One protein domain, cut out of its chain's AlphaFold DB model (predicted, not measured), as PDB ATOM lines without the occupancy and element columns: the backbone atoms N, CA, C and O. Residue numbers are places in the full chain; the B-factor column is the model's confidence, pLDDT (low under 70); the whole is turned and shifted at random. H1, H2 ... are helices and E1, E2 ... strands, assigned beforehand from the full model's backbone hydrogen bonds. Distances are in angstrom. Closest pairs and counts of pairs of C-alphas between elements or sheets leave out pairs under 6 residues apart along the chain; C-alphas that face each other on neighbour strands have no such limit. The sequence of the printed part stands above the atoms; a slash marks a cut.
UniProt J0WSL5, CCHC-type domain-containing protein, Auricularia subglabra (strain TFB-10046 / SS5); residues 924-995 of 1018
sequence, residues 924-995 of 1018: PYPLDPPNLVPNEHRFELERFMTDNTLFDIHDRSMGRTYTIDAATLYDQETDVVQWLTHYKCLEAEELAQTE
ATOM      1  N   PRO A 924      -0.930  41.933 -25.425       96.31
ATOM      2  CA  PRO A 924      -0.122  41.560 -24.260       96.31
ATOM      3  C   PRO A 924       1.379  41.392 -24.549       96.31
ATOM      4  O   PRO A 924       1.784  40.731 -25.503       96.31
ATOM      5  N   TYR A 925       2.195  41.901 -23.628       97.06
ATOM      6  CA  TYR A 925       3.640  41.683 -23.580       97.06
ATOM      7  C   TYR A 925       3.999  40.336 -22.921       97.06
ATOM      8  O   TYR A 925       3.178  39.751 -22.205       97.06
ATOM      9  N   PRO A 926       5.254  39.865 -23.056       94.62
ATOM     10  CA  PRO A 926       5.809  38.838 -22.175       94.62
ATOM     11  C   PRO A 926       5.591  39.185 -20.691       94.62
ATOM     12  O   PRO A 926       5.623  40.352 -20.310       94.62
ATOM     13  N   LEU A 927       5.373  38.162 -19.858       93.56
ATOM     14  CA  LEU A 927       4.994  38.250 -18.433       93.56
ATOM     15  C   LEU A 927       3.614  38.851 -18.107       93.56
ATOM     16  O   LEU A 927       3.187  38.728 -16.957       93.56
ATOM     17  N   ASP A 928       2.884  39.434 -19.060       95.56
ATOM     18  CA  ASP A 928       1.530  39.927 -18.787       95.56
ATOM     19  C   ASP A 928       0.584  38.759 -18.419       95.56
ATOM     20  O   ASP A 928       0.599  37.712 -19.078       95.56
ATOM     21  N   PRO A 929      -0.272  38.892 -17.385       92.88
ATOM     22  CA  PRO A 929      -1.210  37.833 -17.034       92.88
ATOM     23  C   PRO A 929      -2.257  37.643 -18.150       92.88
ATOM     24  O   PRO A 929      -2.769  38.627 -18.681       92.88
ATOM     25  N   PRO A 930      -2.667  36.400 -18.477       91.50
ATOM     26  CA  PRO A 930      -3.470  36.100 -19.674       91.50
ATOM     27  C   PRO A 930      -4.895  36.683 -19.667       91.50
ATOM     28  O   PRO A 930      -5.572  36.655 -20.688       91.50
ATOM     29  N   ASN A 931      -5.341  37.218 -18.526       92.19
ATOM     30  CA  ASN A 931      -6.634  37.883 -18.351       92.19
ATOM     31  C   ASN A 931      -6.479  39.409 -18.159       92.19
ATOM     32  O   ASN A 931      -7.371  40.046 -17.594       92.19
ATOM     33  N   LEU A 932      -5.340  40.001 -18.542       91.75
ATOM     34  CA  LEU A 932      -5.098  41.435 -18.390       91.75
ATOM     35  C   LEU A 932      -6.012  42.239 -19.322       91.75
ATOM     36  O   LEU A 932      -5.841  42.234 -20.539       91.75
ATOM     37  N   VAL A 933      -6.962  42.969 -18.740       91.44
ATOM     38  CA  VAL A 933      -7.775  43.944 -19.474       91.44
ATOM     39  C   VAL A 933      -6.898  45.164 -19.796       91.44
ATOM     40  O   VAL A 933      -6.315  45.727 -18.863       91.44
ATOM     41  N   PRO A 934      -6.795  45.601 -21.067       90.75
ATOM     42  CA  PRO A 934      -6.112  46.844 -21.412       90.75
ATOM     43  C   PRO A 934      -6.729  48.028 -20.662       90.75
ATOM     44  O   PRO A 934      -7.944  48.210 -20.653       90.75
ATOM     45  N   ASN A 935      -5.881  48.826 -20.019       93.81
ATOM     46  CA  ASN A 935      -6.270  50.011 -19.263       93.81
ATOM     47  C   ASN A 935      -5.482  51.199 -19.819       93.81
ATOM     48  O   ASN A 935      -4.255  51.142 -19.863       93.81
ATOM     49  N   GLU A 936      -6.173  52.268 -20.208       92.19
ATOM     50  CA  GLU A 936      -5.579  53.500 -20.753       92.19
ATOM     51  C   GLU A 936      -4.502  54.101 -19.834       92.19
ATOM     52  O   GLU A 936      -3.559  54.736 -20.297       92.19
ATOM     53  N   HIS A 937      -4.601  53.854 -18.525       94.31
ATOM     54  CA  HIS A 937      -3.646  54.302 -17.511       94.31
ATOM     55  C   HIS A 937      -2.720  53.177 -17.028       94.31
ATOM     56  O   HIS A 937      -2.292  53.189 -15.873       94.31
ATOM     57  N   ARG A 938      -2.443  52.171 -17.870       96.06
ATOM     58  CA  ARG A 938      -1.474  51.106 -17.571       96.06
ATOM     59  C   ARG A 938      -0.043  51.634 -17.529       96.06
ATOM     60  O   ARG A 938       0.684  51.311 -16.594       96.06
ATOM     61  N   PHE A 939       0.340  52.391 -18.553       97.69
ATOM     62  CA  PHE A 939       1.676  52.956 -18.702       97.69
ATOM     63  C   PHE A 939       1.639  54.441 -18.362       97.69
ATOM     64  O   PHE A 939       0.805  55.181 -18.888       97.69
ATOM     65  N   GLU A 940       2.540  54.859 -17.484       96.50
ATOM     66  CA  GLU A 940       2.711  56.238 -17.029       96.50
ATOM     67  C   GLU A 940       4.180  56.632 -17.206       96.50
ATOM     68  O   GLU A 940       5.065  55.834 -16.903       96.50
ATOM     69  N   LEU A 941       4.426  57.830 -17.739       96.69
ATOM     70  CA  LEU A 941       5.760  58.343 -18.044       96.69
ATOM     71  C   LEU A 941       6.116  59.452 -17.049       96.69
ATOM     72  O   LEU A 941       5.492  60.513 -17.077       96.69
ATOM     73  N   GLU A 942       7.119  59.229 -16.203       96.12
ATOM     74  CA  GLU A 942       7.681  60.251 -15.311       96.12
ATOM     75  C   GLU A 942       9.112  60.606 -15.760       96.12
ATOM     76  O   GLU A 942       9.854  59.755 -16.249       96.12
ATOM     77  N   ARG A 943       9.525  61.875 -15.647       93.38
ATOM     78  CA  ARG A 943      10.915  62.278 -15.937       93.38
ATOM     79  C   ARG A 943      11.782  62.010 -14.708       93.38
ATOM     80  O   ARG A 943      11.427  62.428 -13.605       93.38
ATOM     81  N   PHE A 944      12.931  61.364 -14.891       93.44
ATOM     82  CA  PHE A 944      13.780  60.940 -13.780       93.44
ATOM     83  C   PHE A 944      14.298  62.144 -12.971       93.44
ATOM     84  O   PHE A 944      14.904  63.066 -13.515       93.44
ATOM     85  N   MET A 945      14.068  62.141 -11.652       85.75
ATOM     86  CA  MET A 945      14.205  63.346 -10.812       85.75
ATOM     87  C   MET A 945      15.616  63.959 -10.748       85.75
ATOM     88  O   MET A 945      15.747  65.119 -10.351       85.75
ATOM     89  N   THR A 946      16.670  63.199 -11.058       87.06
ATOM     90  CA  THR A 946      18.063  63.682 -11.027       87.06
ATOM     91  C   THR A 946      18.618  64.044 -12.399       87.06
ATOM     92  O   THR A 946      19.497  64.900 -12.475       87.06
ATOM     93  N   ASP A 947      18.108  63.432 -13.469       88.88
ATOM     94  CA  ASP A 947      18.740  63.436 -14.785       88.88
ATOM     95  C   ASP A 947      17.689  63.692 -15.867       88.88
ATOM     96  O   ASP A 947      16.957  62.799 -16.285       88.88
ATOM     97  N   ASN A 948      17.642  64.933 -16.363       86.69
ATOM     98  CA  ASN A 948      16.664  65.388 -17.362       86.69
ATOM     99  C   ASN A 948      16.717  64.634 -18.711       86.69
ATOM    100  O   ASN A 948      15.879  64.906 -19.571       86.69
ATOM    101  N   THR A 949      17.696  63.750 -18.907       90.94
ATOM    102  CA  THR A 949      17.872  62.878 -20.075       90.94
ATOM    103  C   THR A 949      17.291  61.476 -19.879       90.94
ATOM    104  O   THR A 949      17.392  60.672 -20.794       90.94
ATOM    105  N   LEU A 950      16.707  61.149 -18.723       96.00
ATOM    106  CA  LEU A 950      16.108  59.839 -18.455       96.00
ATOM    107  C   LEU A 950      14.610  59.962 -18.155       96.00
ATOM    108  O   LEU A 950      14.158  60.907 -17.502       96.00
ATOM    109  N   PHE A 951      13.851  58.969 -18.607       97.06
ATOM    110  CA  PHE A 951      12.432  58.802 -18.323       97.06
ATOM    111  C   PHE A 951      12.152  57.420 -17.727       97.06
ATOM    112  O   PHE A 951      12.693  56.415 -18.188       97.06
ATOM    113  N   ASP A 952      11.258  57.386 -16.746       97.56
ATOM    114  CA  ASP A 952      10.738  56.188 -16.101       97.56
ATOM    115  C   ASP A 952       9.372  55.833 -16.709       97.56
ATOM    116  O   ASP A 952       8.409  56.598 -16.615       97.56
ATOM    117  N   ILE A 953       9.276  54.655 -17.331       97.81
ATOM    118  CA  ILE A 953       8.020  54.071 -17.814       97.81
ATOM    119  C   ILE A 953       7.490  53.132 -16.730       97.81
ATOM    120  O   ILE A 953       7.991  52.018 -16.559       97.81
ATOM    121  N   HIS A 954       6.464  53.557 -15.999       97.44
ATOM    122  CA  HIS A 954       5.807  52.751 -14.974       97.44
ATOM    123  C   HIS A 954       4.717  51.864 -15.594       97.44
ATOM    124  O   HIS A 954       3.668  52.357 -16.010       97.44
ATOM    125  N   ASP A 955       4.925  50.545 -15.615       97.56
ATOM    126  CA  ASP A 955       3.878  49.566 -15.926       97.56
ATOM    127  C   ASP A 955       3.094  49.235 -14.650       97.56
ATOM    128  O   ASP A 955       3.435  48.321 -13.885       97.56
ATOM    129  N   ARG A 956       2.011  49.984 -14.424       95.69
ATOM    130  CA  ARG A 956       1.148  49.856 -13.244       95.69
ATOM    131  C   ARG A 956       0.461  48.490 -13.128       95.69
ATOM    132  O   ARG A 956       0.008  48.165 -12.034       95.69
ATOM    133  N   SER A 957       0.382  47.676 -14.192       93.69
ATOM    134  CA  SER A 957      -0.177  46.316 -14.076       93.69
ATOM    135  C   SER A 957       0.827  45.301 -13.534       93.69
ATOM    136  O   SER A 957       0.418  44.317 -12.924       93.69
ATOM    137  N   MET A 958       2.125  45.533 -13.751       92.88
ATOM    138  CA  MET A 958       3.214  44.663 -13.284       92.88
ATOM    139  C   MET A 958       3.920  45.205 -12.034       92.88
ATOM    140  O   MET A 958       4.658  44.467 -11.384       92.88
ATOM    141  N   GLY A 959       3.715  46.484 -11.697       95.12
ATOM    142  CA  GLY A 959       4.410  47.158 -10.598       95.12
ATOM    143  C   GLY A 959       5.903  47.368 -10.871       95.12
ATOM    144  O   GLY A 959       6.694  47.360  -9.930       95.12
ATOM    145  N   ARG A 960       6.288  47.505 -12.148       96.06
ATOM    146  CA  ARG A 960       7.680  47.673 -12.598       96.06
ATOM    147  C   ARG A 960       7.887  49.025 -13.276       96.06
ATOM    148  O   ARG A 960       6.958  49.568 -13.870       96.06
ATOM    149  N   THR A 961       9.117  49.520 -13.207       97.12
ATOM    150  CA  THR A 961       9.568  50.751 -13.863       97.12
ATOM    151  C   THR A 961      10.695  50.410 -14.827       97.12
ATOM    152  O   THR A 961      11.629  49.714 -14.431       97.12
ATOM    153  N   TYR A 962      10.627  50.914 -16.057       97.25
ATOM    154  CA  TYR A 962      11.654  50.730 -17.082       97.25
ATOM    155  C   TYR A 962      12.249  52.091 -17.452       97.25
ATOM    156  O   TYR A 962      11.519  52.981 -17.883       97.25
ATOM    157  N   THR A 963      13.559  52.256 -17.280       96.94
ATOM    158  CA  THR A 963      14.288  53.481 -17.633       96.94
ATOM    159  C   THR A 963      14.607  53.527 -19.128       96.94
ATOM    160  O   THR A 963      15.184  52.583 -19.667       96.94
ATOM    161  N   ILE A 964      14.299  54.643 -19.789       97.06
ATOM    162  CA  ILE A 964      14.666  54.924 -21.186       97.06
ATOM    163  C   ILE A 964      15.375  56.284 -21.295       97.06
ATOM    164  O   ILE A 964      15.055  57.223 -20.565       97.06
ATOM    165  N   ASP A 965      16.351  56.397 -22.197       96.19
ATOM    166  CA  ASP A 965      16.994  57.677 -22.521       96.19
ATOM    167  C   ASP A 965      16.039  58.544 -23.356       96.19
ATOM    168  O   ASP A 965      15.390  58.055 -24.282       96.19
ATOM    169  N   ALA A 966      15.971  59.838 -23.058       93.50
ATOM    170  CA  ALA A 966      15.243  60.834 -23.835       93.50
ATOM    171  C   ALA A 966      15.667  60.842 -25.314       93.50
ATOM    172  O   ALA A 966      14.817  60.994 -26.188       93.50
ATOM    173  N   ALA A 967      16.955  60.638 -25.613       92.56
ATOM    174  CA  ALA A 967      17.450  60.526 -26.983       92.56
ATOM    175  C   ALA A 967      16.860  59.304 -27.707       92.56
ATOM    176  O   ALA A 967      16.456  59.413 -28.859       92.56
ATOM    177  N   THR A 968      16.755  58.167 -27.015       94.44
ATOM    178  CA  THR A 968      16.151  56.926 -27.531       94.44
ATOM    179  C   THR A 968      14.623  57.019 -27.621       94.44
ATOM    180  O   THR A 968      14.032  56.461 -28.534       94.44
ATOM    181  N   LEU A 969      13.970  57.758 -26.720       94.94
ATOM    182  CA  LEU A 969      12.518  57.974 -26.739       94.94
ATOM    183  C   LEU A 969      12.061  58.957 -27.836       94.94
ATOM    184  O   LEU A 969      10.920  58.881 -28.287       94.94
ATOM    185  N   TYR A 970      12.924  59.891 -28.248       91.25
ATOM    186  CA  TYR A 970      12.643  60.862 -29.314       91.25
ATOM    187  C   TYR A 970      13.161  60.429 -30.701       91.25
ATOM    188  O   TYR A 970      12.913  61.126 -31.687       91.25
ATOM    189  N   ASP A 971      13.877  59.307 -30.792       92.19
ATOM    190  CA  ASP A 971      14.337  58.730 -32.055       92.19
ATOM    191  C   ASP A 971      13.176  58.081 -32.833       92.19
ATOM    192  O   ASP A 971      12.399  57.295 -32.295       92.19
ATOM    193  N   GLN A 972      13.074  58.397 -34.127       88.31
ATOM    194  CA  GLN A 972      12.028  57.874 -35.013       88.31
ATOM    195  C   GLN A 972      12.282  56.425 -35.453       88.31
ATOM    196  O   GLN A 972      11.342  55.763 -35.896       88.31
ATOM    197  N   GLU A 973      13.520  55.927 -35.356       92.75
ATOM    198  CA  GLU A 973      13.854  54.534 -35.683       92.75
ATOM    199  C   GLU A 973      13.620  53.575 -34.498       92.75
ATOM    200  O   GLU A 973      13.502  52.362 -34.693       92.75
ATOM    201  N   THR A 974      13.474  54.104 -33.277       95.75
ATOM    202  CA  THR A 974      13.229  53.311 -32.068       95.75
ATOM    203  C   THR A 974      11.751  52.922 -31.925       95.75
ATOM    204  O   THR A 974      10.907  53.673 -31.437       95.75
ATOM    205  N   ASP A 975      11.436  51.672 -32.277       97.12
ATOM    206  CA  ASP A 975      10.162  51.040 -31.922       97.12
ATOM    207  C   ASP A 975      10.121  50.737 -30.410       97.12
ATOM    208  O   ASP A 975      10.664  49.738 -29.924       97.12
ATOM    209  N   VAL A 976       9.454  51.613 -29.651       96.62
ATOM    210  CA  VAL A 976       9.367  51.514 -28.184       96.62
ATOM    211  C   VAL A 976       8.551  50.292 -27.715       96.62
ATOM    212  O   VAL A 976       8.745  49.812 -26.596       96.62
ATOM    213  N   VAL A 977       7.688  49.722 -28.569       97.81
ATOM    214  CA  VAL A 977       6.962  48.471 -28.280       97.81
ATOM    215  C   VAL A 977       7.911  47.279 -28.380       97.81
ATOM    216  O   VAL A 977       7.934  46.438 -27.476       97.81
ATOM    217  N   GLN A 978       8.741  47.213 -29.425       97.38
ATOM    218  CA  GLN A 978       9.798  46.201 -29.533       97.38
ATOM    219  C   GLN A 978      10.832  46.344 -28.409       97.38
ATOM    220  O   GLN A 978      11.225  45.334 -27.821       97.38
ATOM    221  N   TRP A 979      11.211  47.575 -28.050       97.69
ATOM    222  CA  TRP A 979      12.095  47.865 -26.917       97.69
ATOM    223  C   TRP A 979      11.537  47.299 -25.600       97.69
ATOM    224  O   TRP A 979      12.195  46.477 -24.959       97.69
ATOM    225  N   LEU A 980      10.294  47.639 -25.229       97.62
ATOM    226  CA  LEU A 980       9.689  47.147 -23.982       97.62
ATOM    227  C   LEU A 980       9.462  45.626 -24.012       97.62
ATOM    228  O   LEU A 980       9.651  44.949 -23.000       97.62
ATOM    229  N   THR A 981       9.115  45.070 -25.177       97.31
ATOM    230  CA  THR A 981       8.991  43.617 -25.382       97.31
ATOM    231  C   THR A 981      10.319  42.904 -25.137       97.31
ATOM    232  O   THR A 981      10.347  41.895 -24.434       97.31
ATOM    233  N   HIS A 982      11.427  43.437 -25.659       96.69
ATOM    234  CA  HIS A 982      12.764  42.884 -25.458       96.69
ATOM    235  C   HIS A 982      13.176  42.904 -23.979       96.69
ATOM    236  O   HIS A 982      13.611  41.878 -23.455       96.69
ATOM    237  N   TYR A 983      12.964  44.021 -23.274       96.62
ATOM    238  CA  TYR A 983      13.236  44.096 -21.833       96.62
ATOM    239  C   TYR A 983      12.395  43.093 -21.032       96.62
ATOM    240  O   TYR A 983      12.945  42.361 -20.211       96.62
ATOM    241  N   LYS A 984      11.094  42.962 -21.322       96.25
ATOM    242  CA  LYS A 984      10.231  41.967 -20.665       96.25
ATOM    243  C   LYS A 984      10.590  40.514 -20.999       96.25
ATOM    244  O   LYS A 984      10.396  39.644 -20.152       96.25
ATOM    245  N   CYS A 985      11.145  40.230 -22.180       95.38
ATOM    246  CA  CYS A 985      11.737  38.921 -22.478       95.38
ATOM    247  C   CYS A 985      12.951  38.633 -21.581       95.38
ATOM    248  O   CYS A 985      13.020  37.554 -20.998       95.38
ATOM    249  N   LEU A 986      13.869  39.592 -21.416       95.25
ATOM    250  CA  LEU A 986      15.034  39.427 -20.536       95.25
ATOM    251  C   LEU A 986      14.623  39.232 -19.068       95.25
ATOM    252  O   LEU A 986      15.136  38.334 -18.403       95.25
ATOM    253  N   GLU A 987      13.641  39.996 -18.578       93.94
ATOM    254  CA  GLU A 987      13.070  39.781 -17.242       93.94
ATOM    255  C   GLU A 987      12.412  38.397 -17.101       93.94
ATOM    256  O   GLU A 987      12.480  37.788 -16.032       93.94
ATOM    257  N   ALA A 988      11.785  37.874 -18.160       93.19
ATOM    258  CA  ALA A 988      11.202  36.534 -18.154       93.19
ATOM    259  C   ALA A 988      12.272  35.436 -18.089       93.19
ATOM    260  O   ALA A 988      12.080  34.435 -17.398       93.19
ATOM    261  N   GLU A 989      13.406  35.628 -18.765       94.31
ATOM    262  CA  GLU A 989      14.550  34.719 -18.688       94.31
ATOM    263  C   GLU A 989      15.245  34.778 -17.319       94.31
ATOM    264  O   GLU A 989      15.609  33.728 -16.789       94.31
ATOM    265  N   GLU A 990      15.379  35.955 -16.698       93.81
ATOM    266  CA  GLU A 990      15.912  36.083 -15.332       93.81
ATOM    267  C   GLU A 990      14.969  35.448 -14.291       93.81
ATOM    268  O   GLU A 990      15.418  34.723 -13.396       93.81
ATOM    269  N   LEU A 991      13.652  35.631 -14.435       90.56
ATOM    270  CA  LEU A 991      12.660  34.933 -13.611       90.56
ATOM    271  C   LEU A 991      12.716  33.413 -13.817       90.56
ATOM    272  O   LEU A 991      12.698  32.674 -12.839       90.56
ATOM    273  N   ALA A 992      12.863  32.922 -15.049       91.00
ATOM    274  CA  ALA A 992      13.002  31.488 -15.317       91.00
ATOM    275  C   ALA A 992      14.316  30.896 -14.763       91.00
ATOM    276  O   ALA A 992      14.344  29.736 -14.348       91.00
ATOM    277  N   GLN A 993      15.397  31.681 -14.722       91.69
ATOM    278  CA  GLN A 993      16.674  31.288 -14.113       91.69
ATOM    279  C   GLN A 993      16.619  31.300 -12.578       91.69
ATOM    280  O   GLN A 993      17.170  30.405 -11.937       91.69
ATOM    281  N   THR A 994      15.937  32.274 -11.970       87.25
ATOM    282  CA  THR A 994      15.776  32.358 -10.507       87.25
ATOM    283  C   THR A 994      14.717  31.388  -9.971       87.25
ATOM    284  O   THR A 994      14.914  30.804  -8.905       87.25
ATOM    285  N   GLU A 995      13.672  31.083 -10.748       79.19
ATOM    286  CA  GLU A 995      12.774  29.935 -10.546       79.19
ATOM    287  C   GLU A 995      13.359  28.605 -11.071       79.19
ATOM    288  O   GLU A 995      12.622  27.645 -11.323       79.19
TER     289      GLU A 995
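What this domain is: This is residues 924 to 995 of the 1018 residues of the protein "CCHC-type domain-containing protein" of Auricularia subglabra (strain TFB-10046 / SS5) (UniProt J0WSL5). A small sheet of three antiparallel strands, E1, E2 and E3, is joined by a long helix, H2, which passes the sheet with residues 976 to 984 and runs on beyond it with its later turns. A tail with no named element, residues 924 to 938, begins near H2 and swings round to E1, while the short helix H1 directly follows E3 and residues 970 to 975 stick out between the two helices. The printed part has 72 residues with three named strands and two named helices, in the order E1, E2, E3, H1, H2; the sheet's order is E1, E2, E3, and the class is mixed, helices and strands. The whole is only just compact, close to loose, with a radius of gyration of the C-alphas of 13.2 A and spans of 35 by 28 by 26 A.

How they stand to each other: After residues 924 to 938, E1, residues 939 to 943, and E2, residues 950 to 955, form an antiparallel hairpin, with 157 degrees between their directions. The C-alphas of Leu 941 and Ile 953 face each other at 4.8 A, and N 952 and O 942 are within hydrogen-bond range at 2.8 A. E2 and E3, residues 960 to 965, form a second antiparallel hairpin at 152 degrees, with N 953 and O 962 at 2.9 A and N 962 and O 953 also at 2.9 A. The three strands are a meander, each the antiparallel neighbour of the one before; E1 and E3 are edge strands and E2 is the inner strand. H1, residues 966 to 969, only grazes the sheet; its closest C-alphas to E2 are those of Ala 966 and Leu 950, 5.5 A apart. H2, residues 976 to 994, only grazes the sheet with residues 976 to 984, and E3 and H2 are near each other, with 6 pairs of C-alphas within 10 A. H1 and H2 are close but not clearly touching, their closest C-alphas, Leu 969 and Val 976, being 7.3 A apart. In H2 every O i to N i+4 pair is within hydrogen-bond range; H1 is too short for such a pair, and its one O i to N i+3 pair is within range.

Where its parts are: E1 begins at C-alpha 939, (1.676, 52.956, -18.702), and measures 13.4 A from first to last C-alpha. E2 measures 16.2 A, E3 16.9 A and H1 4.9 A. H2 runs 26.8 A from C-alpha 976 at (9.367, 51.514, -28.184) to C-alpha 994 at (15.776, 32.358, -10.507).

The domain as a whole: The two C-alphas farthest apart are those of Gln 972 and Glu 995, 37.1 A. The printed part has no cut. The links E2 to E3 and E3 to H1 are tight, and E1 to E2 and H1 to H2 are short. Residues 970 to 975 stand free. The mean pLDDT of the printed part is 94.0, and no printed residue is under 70.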